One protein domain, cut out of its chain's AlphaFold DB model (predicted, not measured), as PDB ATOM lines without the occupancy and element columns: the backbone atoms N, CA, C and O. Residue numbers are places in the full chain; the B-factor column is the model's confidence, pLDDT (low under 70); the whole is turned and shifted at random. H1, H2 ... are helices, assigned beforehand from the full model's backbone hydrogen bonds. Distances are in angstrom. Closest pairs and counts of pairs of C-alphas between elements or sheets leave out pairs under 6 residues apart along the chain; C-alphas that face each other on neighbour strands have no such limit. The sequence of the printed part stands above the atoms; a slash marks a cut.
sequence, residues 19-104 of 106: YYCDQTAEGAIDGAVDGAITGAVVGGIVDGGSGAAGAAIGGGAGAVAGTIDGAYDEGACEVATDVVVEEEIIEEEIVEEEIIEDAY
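What this domain is: This is residues 19 to 104 of the 106 residues of an uncharacterized protein of Vibrio mediterranei (UniProt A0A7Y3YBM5). A lopsided helical hairpin: the long helix H2 runs nearly the length of a thin rod, and the shorter H1 lies along its first part, folding back at a tight turn. The far part of H2 sticks out alone: residues 82 to 104, of which 82 to 102 belong to H2, stand free. The printed part has 86 residues with two named helices, H1 then H2, and no named strand; its class is all helix. It is extended, with a radius of gyration of the C-alphas of 23.9 A and spans of 86 by 14 by 13 A.

Where its parts are: H2, residues 52 to 102, is the longest helix and measures 74.7 A from C-alpha 52 at (153.320, 122.568, 147.300) to C-alpha 102 at (167.581, 121.735, 73.930). It has a kink of 25 degrees near residue 63. H1, residues 24 to 47, measures 32.7 A and begins with C-alpha 24 at (157.188, 129.274, 122.852).

How they stand to each other: H2 touches H1 with residues 52 to 74 alone, and the closest C-alphas are those of Gly 59 and Ala 36, 3.8 A apart. The two helices form a helical hairpin, running opposite ways at a shallow tilt of 27 degrees. In H1 every O i to N i+4 pair is within hydrogen-bond range; in H2 42 of 47 are.

The domain as a whole: The C-alphas of Gly 48 and Tyr 104 are the two farthest apart, at 85.9 A. Without the stretch that stands free, the body has 63 residues and spans 49 by 13 by 12 A. The printed part has no cut, and the link from H1 to H2, 4 residues, is tight. The mean pLDDT of the printed part is 76.0; residues 19 to 21 and 79 to 104 are under 70.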
ATOM      1  N   TYR A  19     154.605 123.535 109.011       54.41
ATOM      2  CA  TYR A  19     155.491 123.504 110.171       54.41
ATOM      3  C   TYR A  19     155.144 124.734 111.013       54.41
ATOM      4  O   TYR A  19     155.456 125.861 110.644       54.41
ATOM      5  N   TYR A  20     154.391 124.528 112.090       61.88
ATOM      6  CA  TYR A  20     154.045 125.597 113.016       61.88
ATOM      7  C   TYR A  20     155.220 125.711 113.992       61.88
ATOM      8  O   TYR A  20     155.337 124.888 114.893       61.88
ATOM      9  N   CYS A  21     156.137 126.651 113.745       69.06
ATOM     10  CA  CYS A  21     157.346 126.822 114.561       69.06
ATOM     11  C   CYS A  21     157.068 127.433 115.951       69.06
ATOM     12  O   CYS A  21     158.006 127.535 116.731       69.06
ATOM     13  N   ASP A  22     155.823 127.804 116.283       76.31
ATOM     14  CA  ASP A  22     155.463 128.371 117.594       76.31
ATOM     15  C   ASP A  22     155.586 127.320 118.700       76.31
ATOM     16  O   ASP A  22     154.637 126.611 119.039       76.31
ATOM     17  N   GLN A  23     156.794 127.225 119.247       82.31
ATOM     18  CA  GLN A  23     157.135 126.343 120.359       82.31
ATOM     19  C   GLN A  23     157.265 127.112 121.672       82.31
ATOM     20  O   GLN A  23     157.454 126.509 122.728       82.31
ATOM     21  N   THR A  24     157.092 128.435 121.654       82.38
ATOM     22  CA  THR A  24     157.188 129.274 122.852       82.38
ATOM     23  C   THR A  24     156.147 128.869 123.902       82.38
ATOM     24  O   THR A  24     156.463 128.747 125.090       82.38
ATOM     25  N   ALA A  25     154.898 128.640 123.483       81.38
ATOM     26  CA  ALA A  25     153.824 128.225 124.388       81.38
ATOM     27  C   ALA A  25     153.996 126.780 124.883       81.38
ATOM     28  O   ALA A  25     153.720 126.496 126.049       81.38
ATOM     29  N   GLU A  26     154.462 125.883 124.016       85.06
ATOM     30  CA  GLU A  26     154.712 124.479 124.358       85.06
ATOM     31  C   GLU A  26     155.867 124.359 125.355       85.06
ATOM     32  O   GLU A  26     155.694 123.795 126.437       85.06
ATOM     33  N   GLY A  27     156.987 125.030 125.073       85.44
ATOM     34  CA  GLY A  27     158.129 125.118 125.975       85.44
ATOM     35  C   GLY A  27     157.740 125.695 127.335       85.44
ATOM     36  O   GLY A  27     158.128 125.155 128.369       85.44
ATOM     37  N   ALA A  28     156.899 126.737 127.374       89.38
ATOM     38  CA  ALA A  28     156.387 127.295 128.629       89.38
ATOM     39  C   ALA A  28     155.657 126.257 129.490       89.38
ATOM     40  O   ALA A  28     155.813 126.239 130.711       89.38
ATOM     41  N   ILE A  29     154.829 125.416 128.870       90.56
ATOM     42  CA  ILE A  29     154.029 124.413 129.572       90.56
ATOM     43  C   ILE A  29     154.929 123.287 130.071       90.56
ATOM     44  O   ILE A  29     154.852 122.937 131.251       90.56
ATOM     45  N   ASP A  30     155.808 122.769 129.219       90.50
ATOM     46  CA  ASP A  30     156.721 121.685 129.585       90.50
ATOM     47  C   ASP A  30     157.684 122.119 130.688       90.50
ATOM     48  O   ASP A  30     157.805 121.448 131.718       90.50
ATOM     49  N   GLY A  31     158.266 123.312 130.548       89.62
ATOM     50  CA  GLY A  31     159.090 123.913 131.584       89.62
ATOM     51  C   GLY A  31     158.317 124.114 132.889       89.62
ATOM     52  O   GLY A  31     158.833 123.809 133.967       89.62
ATOM     53  N   ALA A  32     157.061 124.573 132.832       93.00
ATOM     54  CA  ALA A  32     156.232 124.731 134.027       93.00
ATOM     55  C   ALA A  32     155.971 123.398 134.736       93.00
ATOM     56  O   ALA A  32     155.988 123.335 135.967       93.00
ATOM     57  N   VAL A  33     155.723 122.327 133.984       94.12
ATOM     58  CA  VAL A  33     155.454 121.002 134.543       94.12
ATOM     59  C   VAL A  33     156.719 120.409 135.157       94.12
ATOM     60  O   VAL A  33     156.685 120.000 136.321       94.12
ATOM     61  N   ASP A  34     157.839 120.408 134.435       92.69
ATOM     62  CA  ASP A  34     159.100 119.846 134.931       92.69
ATOM     63  C   ASP A  34     159.629 120.626 136.144       92.69
ATOM     64  O   ASP A  34     159.986 120.058 137.185       92.69
ATOM     65  N   GLY A  35     159.554 121.957 136.069       89.88
ATOM     66  CA  GLY A  35     159.875 122.842 137.177       89.88
ATOM     67  C   GLY A  35     158.981 122.599 138.393       89.88
ATOM     68  O   GLY A  35     159.479 122.543 139.520       89.88
ATOM     69  N   ALA A  36     157.672 122.405 138.201       92.81
ATOM     70  CA  ALA A  36     156.752 122.123 139.301       92.81
ATOM     71  C   ALA A  36     157.038 120.773 139.962       92.81
ATOM     72  O   ALA A  36     157.007 120.678 141.189       92.81
ATOM     73  N   ILE A  37     157.352 119.736 139.185       94.44
ATOM     74  CA  ILE A  37     157.691 118.411 139.717       94.44
ATOM     75  C   ILE A  37     158.996 118.488 140.510       94.44
ATOM     76  O   ILE A  37     159.032 118.110 141.684       94.44
ATOM     77  N   THR A  38     160.049 119.036 139.904       92.81
ATOM     78  CA  THR A  38     161.360 119.183 140.544       92.81
ATOM     79  C   THR A  38     161.255 120.030 141.812       92.81
ATOM     80  O   THR A  38     161.749 119.648 142.876       92.81
ATOM     81  N   GLY A  39     160.530 121.145 141.734       89.25
ATOM     82  CA  GLY A  39     160.256 122.018 142.864       89.25
ATOM     83  C   GLY A  39     159.471 121.324 143.979       89.25
ATOM     84  O   GLY A  39     159.806 121.494 145.150       89.25
ATOM     85  N   ALA A  40     158.467 120.506 143.647       91.88
ATOM     86  CA  ALA A  40     157.696 119.751 144.633       91.88
ATOM     87  C   ALA A  40     158.562 118.736 145.379       91.88
ATOM     88  O   ALA A  40     158.461 118.616 146.600       91.88
ATOM     89  N   VAL A  41     159.432 118.026 144.657       92.88
ATOM     90  CA  VAL A  41     160.344 117.037 145.239       92.88
ATOM     91  C   VAL A  41     161.322 117.719 146.189       92.88
ATOM     92  O   VAL A  41     161.413 117.337 147.354       92.88
ATOM     93  N   VAL A  42     162.014 118.764 145.728       90.94
ATOM     94  CA  VAL A  42     162.995 119.480 146.558       90.94
ATOM     95  C   VAL A  42     162.313 120.146 147.755       90.94
ATOM     96  O   VAL A  42     162.774 119.989 148.883       90.94
ATOM     97  N   GLY A  43     161.184 120.824 147.543       85.19
ATOM     98  CA  GLY A  43     160.421 121.463 148.618       85.19
ATOM     99  C   GLY A  43     159.872 120.462 149.636       85.19
ATOM    100  O   GLY A  43     159.905 120.718 150.835       85.19
ATOM    101  N   GLY A  44     159.420 119.289 149.186       86.19
ATOM    102  CA  GLY A  44     158.970 118.211 150.068       86.19
ATOM    103  C   GLY A  44     160.100 117.628 150.921       86.19
ATOM    104  O   GLY A  44     159.885 117.319 152.091       86.19
ATOM    105  N   ILE A  45     161.316 117.530 150.370       89.88
ATOM    106  CA  ILE A  45     162.510 117.080 151.104       89.88
ATOM    107  C   ILE A  45     162.941 118.116 152.149       89.88
ATOM    108  O   ILE A  45     163.239 117.746 153.282       89.88
ATOM    109  N   VAL A  46     162.996 119.398 151.773       87.50
ATOM    110  CA  VAL A  46     163.522 120.472 152.633       87.50
ATOM    111  C   VAL A  46     162.556 120.810 153.766       87.50
ATOM    112  O   VAL A  46     162.974 120.879 154.921       87.50
ATOM    113  N   ASP A  47     161.270 120.971 153.454       80.94
ATOM    114  CA  ASP A  47     160.268 121.395 154.437       80.94
ATOM    115  C   ASP A  47     159.590 120.204 155.142       80.94
ATOM    116  O   ASP A  47     158.792 120.397 156.061       80.94
ATOM    117  N   GLY A  48     159.857 118.964 154.703       77.06
ATOM    118  CA  GLY A  48     159.219 117.742 155.215       77.06
ATOM    119  C   GLY A  48     157.703 117.672 154.969       77.06
ATOM    120  O   GLY A  48     157.016 116.833 155.554       77.06
ATOM    121  N   GLY A  49     157.171 118.589 154.155       83.62
ATOM    122  CA  GLY A  49     155.749 118.767 153.872       83.62
ATOM    123  C   GLY A  49     155.342 118.280 152.480       83.62
ATOM    124  O   GLY A  49     156.034 117.502 151.834       83.62
ATOM    125  N   SER A  50     154.201 118.770 151.984       84.88
ATOM    126  CA  SER A  50     153.633 118.359 150.690       84.88
ATOM    127  C   SER A  50     154.407 118.845 149.458       84.88
ATOM    128  O   SER A  50     154.028 118.505 148.340       84.88
ATOM    129  N   GLY A  51     155.431 119.687 149.629       87.50
ATOM    130  CA  GLY A  51     156.183 120.279 148.520       87.50
ATOM    131  C   GLY A  51     155.414 121.327 147.709       87.50
ATOM    132  O   GLY A  51     155.953 121.854 146.745       87.50
ATOM    133  N   ALA A  52     154.184 121.685 148.092       89.31
ATOM    134  CA  ALA A  52     153.320 122.568 147.300       89.31
ATOM    135  C   ALA A  52     153.927 123.958 147.027       89.31
ATOM    136  O   ALA A  52     153.781 124.489 145.929       89.31
ATOM    137  N   ALA A  53     154.638 124.537 148.002       89.19
ATOM    138  CA  ALA A  53     155.339 125.808 147.810       89.19
ATOM    139  C   ALA A  53     156.488 125.668 146.802       89.19
ATOM    140  O   ALA A  53     156.623 126.491 145.896       89.19
ATOM    141  N   GLY A  54     157.264 124.589 146.912       88.31
ATOM    142  CA  GLY A  54     158.314 124.259 145.954       88.31
ATOM    143  C   GLY A  54     157.758 124.018 144.552       88.31
ATOM    144  O   GLY A  54     158.326 124.516 143.591       88.31
ATOM    145  N   ALA A  55     156.607 123.353 144.430       90.88
ATOM    146  CA  ALA A  55     155.933 123.126 143.156       90.88
ATOM    147  C   ALA A  55     155.485 124.431 142.487       90.88
ATOM    148  O   ALA A  55     155.665 124.609 141.289       90.88
ATOM    149  N   ALA A  56     154.927 125.365 143.258       93.00
ATOM    150  CA  ALA A  56     154.489 126.652 142.727       93.00
ATOM    151  C   ALA A  56     155.675 127.505 142.247       93.00
ATOM    152  O   ALA A  56     155.627 128.085 141.164       93.00
ATOM    153  N   ILE A  57     156.751 127.557 143.037       92.00
ATOM    154  CA  ILE A  57     157.963 128.314 142.691       92.00
ATOM    155  C   ILE A  57     158.677 127.661 141.508       92.00
ATOM    156  O   ILE A  57     159.031 128.340 140.548       92.00
ATOM    157  N   GLY A  58     158.860 126.343 141.569       91.00
ATOM    158  CA  GLY A  58     159.492 125.561 140.521       91.00
ATOM    159  C   GLY A  58     158.713 125.637 139.216       91.00
ATOM    160  O   GLY A  58     159.317 125.865 138.177       91.00
ATOM    161  N   GLY A  59     157.383 125.551 139.260       91.25
ATOM    162  CA  GLY A  59     156.551 125.679 138.068       91.25
ATOM    163  C   GLY A  59     156.578 127.079 137.468       91.25
ATOM    164  O   GLY A  59     156.680 127.224 136.258       91.25
ATOM    165  N   GLY A  60     156.574 128.126 138.297       91.19
ATOM    166  CA  GLY A  60     156.735 129.496 137.805       91.19
ATOM    167  C   GLY A  60     158.101 129.734 137.154       91.19
ATOM    168  O   GLY A  60     158.174 130.299 136.066       91.19
ATOM    169  N   ALA A  61     159.186 129.286 137.793       92.44
ATOM    170  CA  ALA A  61     160.539 129.428 137.252       92.44
ATOM    171  C   ALA A  61     160.749 128.578 135.990       92.44
ATOM    172  O   ALA A  61     161.335 129.045 135.015       92.44
ATOM    173  N   GLY A  62     160.230 127.352 136.004       90.44
ATOM    174  CA  GLY A  62     160.266 126.432 134.883       90.44
ATOM    175  C   GLY A  62     159.479 126.948 133.683       90.44
ATOM    176  O   GLY A  62     159.977 126.857 132.572       90.44
ATOM    177  N   ALA A  63     158.323 127.589 133.890       90.31
ATOM    178  CA  ALA A  63     157.567 128.211 132.802       90.31
ATOM    179  C   ALA A  63     158.392 129.276 132.072       90.31
ATOM    180  O   ALA A  63     158.414 129.324 130.849       90.31
ATOM    181  N   VAL A  64     159.108 130.117 132.826       92.50
ATOM    182  CA  VAL A  64     159.971 131.154 132.246       92.50
ATOM    183  C   VAL A  64     161.143 130.525 131.493       92.50
ATOM    184  O   VAL A  64     161.411 130.910 130.360       92.50
ATOM    185  N   ALA A  65     161.825 129.542 132.084       89.38
ATOM    186  CA  ALA A  65     162.914 128.842 131.402       89.38
ATOM    187  C   ALA A  65     162.426 128.150 130.117       89.38
ATOM    188  O   ALA A  65     163.049 128.286 129.071       89.38
ATOM    189  N   GLY A  66     161.265 127.506 130.184       85.94
ATOM    190  CA  GLY A  66     160.626 126.835 129.064       85.94
ATOM    191  C   GLY A  66     160.164 127.777 127.951       85.94
ATOM    192  O   GLY A  66     160.322 127.442 126.786       85.94
ATOM    193  N   THR A  67     159.669 128.985 128.263       90.00
ATOM    194  CA  THR A  67     159.381 129.989 127.213       90.00
ATOM    195  C   THR A  67     160.634 130.396 126.446       90.00
ATOM    196  O   THR A  67     160.559 130.678 125.256       90.00
ATOM    197  N   ILE A  68     161.781 130.452 127.129       89.25
ATOM    198  CA  ILE A  68     163.054 130.811 126.505       89.25
ATOM    199  C   ILE A  68     163.510 129.666 125.602       89.25
ATOM    200  O   ILE A  68     163.851 129.926 124.455       89.25
ATOM    201  N   ASP A  69     163.473 128.427 126.096       86.62
ATOM    202  CA  ASP A  69     163.841 127.232 125.324       86.62
ATOM    203  C   ASP A  69     162.950 127.074 124.083       86.62
ATOM    204  O   ASP A  69     163.447 126.992 122.967       86.62
ATOM    205  N   GLY A  70     161.631 127.213 124.253       81.88
ATOM    206  CA  GLY A  70     160.674 127.192 123.149       81.88
ATOM    207  C   GLY A  70     160.907 128.297 122.114       81.88
ATOM    208  O   GLY A  70     160.791 128.041 120.921       81.88
ATOM    209  N   ALA A  71     161.301 129.502 122.538       83.38
ATOM    210  CA  ALA A  71     161.666 130.580 121.616       83.38
ATOM    211  C   ALA A  71     162.996 130.311 120.882       83.38
ATOM    212  O   ALA A  71     163.171 130.731 119.737       83.38
ATOM    213  N   TYR A  72     163.946 129.619 121.521       83.56
ATOM    214  CA  TYR A  72     165.173 129.164 120.862       83.56
ATOM    215  C   TYR A  72     164.882 128.079 119.827       83.56
ATOM    216  O   TYR A  72     165.416 128.146 118.720       83.56
ATOM    217  N   ASP A  73     164.027 127.118 120.166       82.69
ATOM    218  CA  ASP A  73     163.636 126.038 119.266       82.69
ATOM    219  C   ASP A  73     162.784 126.551 118.096       82.69
ATOM    220  O   ASP A  73     162.933 126.078 116.971       82.69
ATOM    221  N   GLU A  74     161.945 127.562 118.326       82.06
ATOM    222  CA  GLU A  74     161.246 128.310 117.276       82.06
ATOM    223  C   GLU A  74     162.235 128.992 116.319       82.06
ATOM    224  O   GLU A  74     162.152 128.809 115.108       82.06
ATOM    225  N   GLY A  75     163.252 129.684 116.842       76.06
ATOM    226  CA  GLY A  75     164.296 130.279 116.000       76.06
ATOM    227  C   GLY A  75     165.126 129.240 115.233       76.06
ATOM    228  O   GLY A  75     165.486 129.457 114.078       76.06
ATOM    229  N   ALA A  76     165.425 128.091 115.844       74.12
ATOM    230  CA  ALA A  76     166.125 126.998 115.171       74.12
ATOM    231  C   ALA A  76     165.270 126.367 114.061       74.12
ATOM    232  O   ALA A  76     165.796 125.996 113.008       74.12
ATOM    233  N   CYS A  77     163.960 126.277 114.288       74.75
ATOM    234  CA  CYS A  77     162.984 125.837 113.304       74.75
ATOM    235  C   CYS A  77     162.935 126.758 112.085       74.75
ATOM    236  O   CYS A  77     163.083 126.273 110.965       74.75
ATOM    237  N   GLU A  78     162.786 128.068 112.301       70.81
ATOM    238  CA  GLU A  78     162.722 129.053 111.215       70.81
ATOM    239  C   GLU A  78     163.978 128.989 110.331       70.81
ATOM    240  O   GLU A  78     163.881 128.912 109.106       70.81
ATOM    241  N   VAL A  79     165.164 128.900 110.942       68.44
ATOM    242  CA  VAL A  79     166.433 128.772 110.207       68.44
ATOM    243  C   VAL A  79     166.498 127.475 109.396       68.44
ATOM    244  O   VAL A  79     166.998 127.474 108.273       68.44
ATOM    245  N   ALA A  80     166.002 126.360 109.939       63.31
ATOM    246  CA  ALA A  80     165.977 125.098 109.209       63.31
ATOM    247  C   ALA A  80     165.023 125.156 108.006       63.31
ATOM    248  O   ALA A  80     165.334 124.585 106.963       63.31
ATOM    249  N   THR A  81     163.888 125.851 108.126       60.78
ATOM    250  CA  THR A  81     162.953 126.019 107.008       60.78
ATOM    251  C   THR A  81     163.487 126.952 105.926       60.78
ATOM    252  O   THR A  81     163.316 126.640 104.751       60.78
ATOM    253  N   ASP A  82     164.186 128.030 106.290       58.84
ATOM    254  CA  ASP A  82     164.781 128.949 105.311       58.84
ATOM    255  C   ASP A  82     165.826 128.242 104.433       58.84
ATOM    256  O   ASP A  82     165.803 128.377 103.212       58.84
ATOM    257  N   VAL A  83     166.694 127.414 105.026       58.34
ATOM    258  CA  VAL A  83     167.709 126.657 104.267       58.34
ATOM    259  C   VAL A  83     167.070 125.645 103.310       58.34
ATOM    260  O   VAL A  83     167.541 125.487 102.188       58.34
ATOM    261  N   VAL A  84     165.987 124.977 103.718       57.22
ATOM    262  CA  VAL A  84     165.295 124.000 102.858       57.22
ATOM    263  C   VAL A  84     164.619 124.682 101.665       57.22
ATOM    264  O   VAL A  84     164.659 124.146 100.561       57.22
ATOM    265  N   VAL A  85     164.029 125.866 101.860       55.81
ATOM    266  CA  VAL A  85     163.391 126.612 100.764       55.81
ATOM    267  C   VAL A  85     164.434 127.139  99.776       55.81
ATOM    268  O   VAL A  85     164.207 127.080  98.572       55.81
ATOM    269  N   GLU A  86     165.588 127.620 100.244       51.66
ATOM    270  CA  GLU A  86     166.656 128.065  99.338       51.66
ATOM    271  C   GLU A  86     167.225 126.921  98.485       51.66
ATOM    272  O   GLU A  86     167.500 127.131  97.304       51.66
ATOM    273  N   GLU A  87     167.360 125.706  99.031       52.88
ATOM    274  CA  GLU A  87     167.796 124.538  98.253       52.88
ATOM    275  C   GLU A  87     166.756 124.114  97.195       52.88
ATOM    276  O   GLU A  87     167.137 123.764  96.078       52.88
ATOM    277  N   GLU A  88     165.454 124.214  97.490       50.00
ATOM    278  CA  GLU A  88     164.381 123.858  96.545       50.00
ATOM    279  C   GLU A  88     164.286 124.836  95.356       50.00
ATOM    280  O   GLU A  88     164.089 124.408  94.218       50.00
ATOM    281  N   ILE A  89     164.506 126.141  95.573       50.09
ATOM    282  CA  ILE A  89     164.453 127.146  94.491       50.09
ATOM    283  C   ILE A  89     165.598 126.942  93.482       50.09
ATOM    284  O   ILE A  89     165.406 127.125  92.280       50.09
ATOM    285  N   ILE A  90     166.784 126.538  93.950       50.00
ATOM    286  CA  ILE A  90     167.949 126.326  93.077       50.00
ATOM    287  C   ILE A  90     167.748 125.091  92.182       50.00
ATOM    288  O   ILE A  90     168.182 125.096  91.030       50.00
ATOM    289  N   GLU A  91     167.083 124.039  92.669       50.38
ATOM    290  CA  GLU A  91     166.821 122.838  91.864       50.38
ATOM    291  C   GLU A  91     165.759 123.067  90.772       50.38
ATOM    292  O   GLU A  91     165.923 122.548  89.667       50.38
ATOM    293  N   GLU A  92     164.715 123.869  91.020       49.16
ATOM    294  CA  GLU A  92     163.731 124.217  89.977       49.16
ATOM    295  C   GLU A  92     164.316 125.143  88.894       49.16
ATOM    296  O   GLU A  92     164.049 124.932  87.708       49.16
ATOM    297  N   GLU A  93     165.160 126.117  89.258       45.72
ATOM    298  CA  GLU A  93     165.771 127.050  88.292       45.72
ATOM    299  C   GLU A  93     166.717 126.339  87.302       45.72
ATOM    300  O   GLU A  93     166.704 126.636  86.106       45.72
ATOM    301  N   ILE A  94     167.476 125.332  87.754       46.97
ATOM    302  CA  ILE A  94     168.384 124.560  86.883       46.97
ATOM    303  C   ILE A  94     167.605 123.704  85.864       46.97
ATOM    304  O   ILE A  94     168.048 123.546  84.725       46.97
ATOM    305  N   VAL A  95     166.436 123.169  86.237       52.00
ATOM    306  CA  VAL A  95     165.614 122.338  85.337       52.00
ATOM    307  C   VAL A  95     164.952 123.176  84.237       52.00
ATOM    308  O   VAL A  95     164.830 122.702  83.108       52.00
ATOM    309  N   GLU A  96     164.535 124.414  84.517       52.53
ATOM    310  CA  GLU A  96     163.942 125.276  83.485       52.53
ATOM    311  C   GLU A  96     164.972 125.784  82.462       52.53
ATOM    312  O   GLU A  96     164.653 125.841  81.271       52.53
ATOM    313  N   GLU A  97     166.206 126.101  82.874       49.22
ATOM    314  CA  GLU A  97     167.253 126.530  81.932       49.22
ATOM    315  C   GLU A  97     167.695 125.402  80.979       49.22
ATOM    316  O   GLU A  97     167.875 125.654  79.784       49.22
ATOM    317  N   GLU A  98     167.791 124.152  81.452       49.44
ATOM    318  CA  GLU A  98     168.173 122.999  80.614       49.44
ATOM    319  C   GLU A  98     167.156 122.740  79.480       49.44
ATOM    320  O   GLU A  98     167.532 122.421  78.351       49.44
ATOM    321  N   ILE A  99     165.859 122.962  79.725       51.94
ATOM    322  CA  ILE A  99     164.804 122.729  78.721       51.94
ATOM    323  C   ILE A  99     164.837 123.778  77.589       51.94
ATOM    324  O   ILE A  99     164.408 123.490  76.467       51.94
ATOM    325  N   ILE A 100     165.339 124.994  77.839       55.09
ATOM    326  CA  ILE A 100     165.383 126.059  76.821       55.09
ATOM    327  C   ILE A 100     166.531 125.839  75.829       55.09
ATOM    328  O   ILE A 100     166.357 126.117  74.638       55.09
ATOM    329  N   GLU A 101     167.684 125.330  76.274       51.66
ATOM    330  CA  GLU A 101     168.821 125.096  75.373       51.66
ATOM    331  C   GLU A 101     168.552 123.957  74.377       51.66
ATOM    332  O   GLU A 101     168.856 124.104  73.189       51.66
ATOM    333  N   ASP A 102     167.889 122.878  74.802       53.03
ATOM    334  CA  ASP A 102     167.581 121.735  73.930       53.03
ATOM    335  C   ASP A 102     166.503 122.040  72.873       53.03
ATOM    336  O   ASP A 102     166.467 121.410  71.815       53.03
ATOM    337  N   ALA A 103     165.647 123.042  73.096       52.34
ATOM    338  CA  ALA A 103     164.600 123.423  72.145       52.34
ATOM    339  C   ALA A 103     165.088 124.321  70.987       52.34
ATOM    340  O   ALA A 103     164.329 124.561  70.047       52.34
ATOM    341  N   TYR A 104     166.321 124.845  71.038       47.75
ATOM    342  CA  TYR A 104     166.859 125.759  70.015       47.75
ATOM    343  C   TYR A 104     167.799 125.085  68.997       47.75
ATOM    344  O   TYR A 104     168.202 125.733  68.026       47.75
TER     345      TYR A 104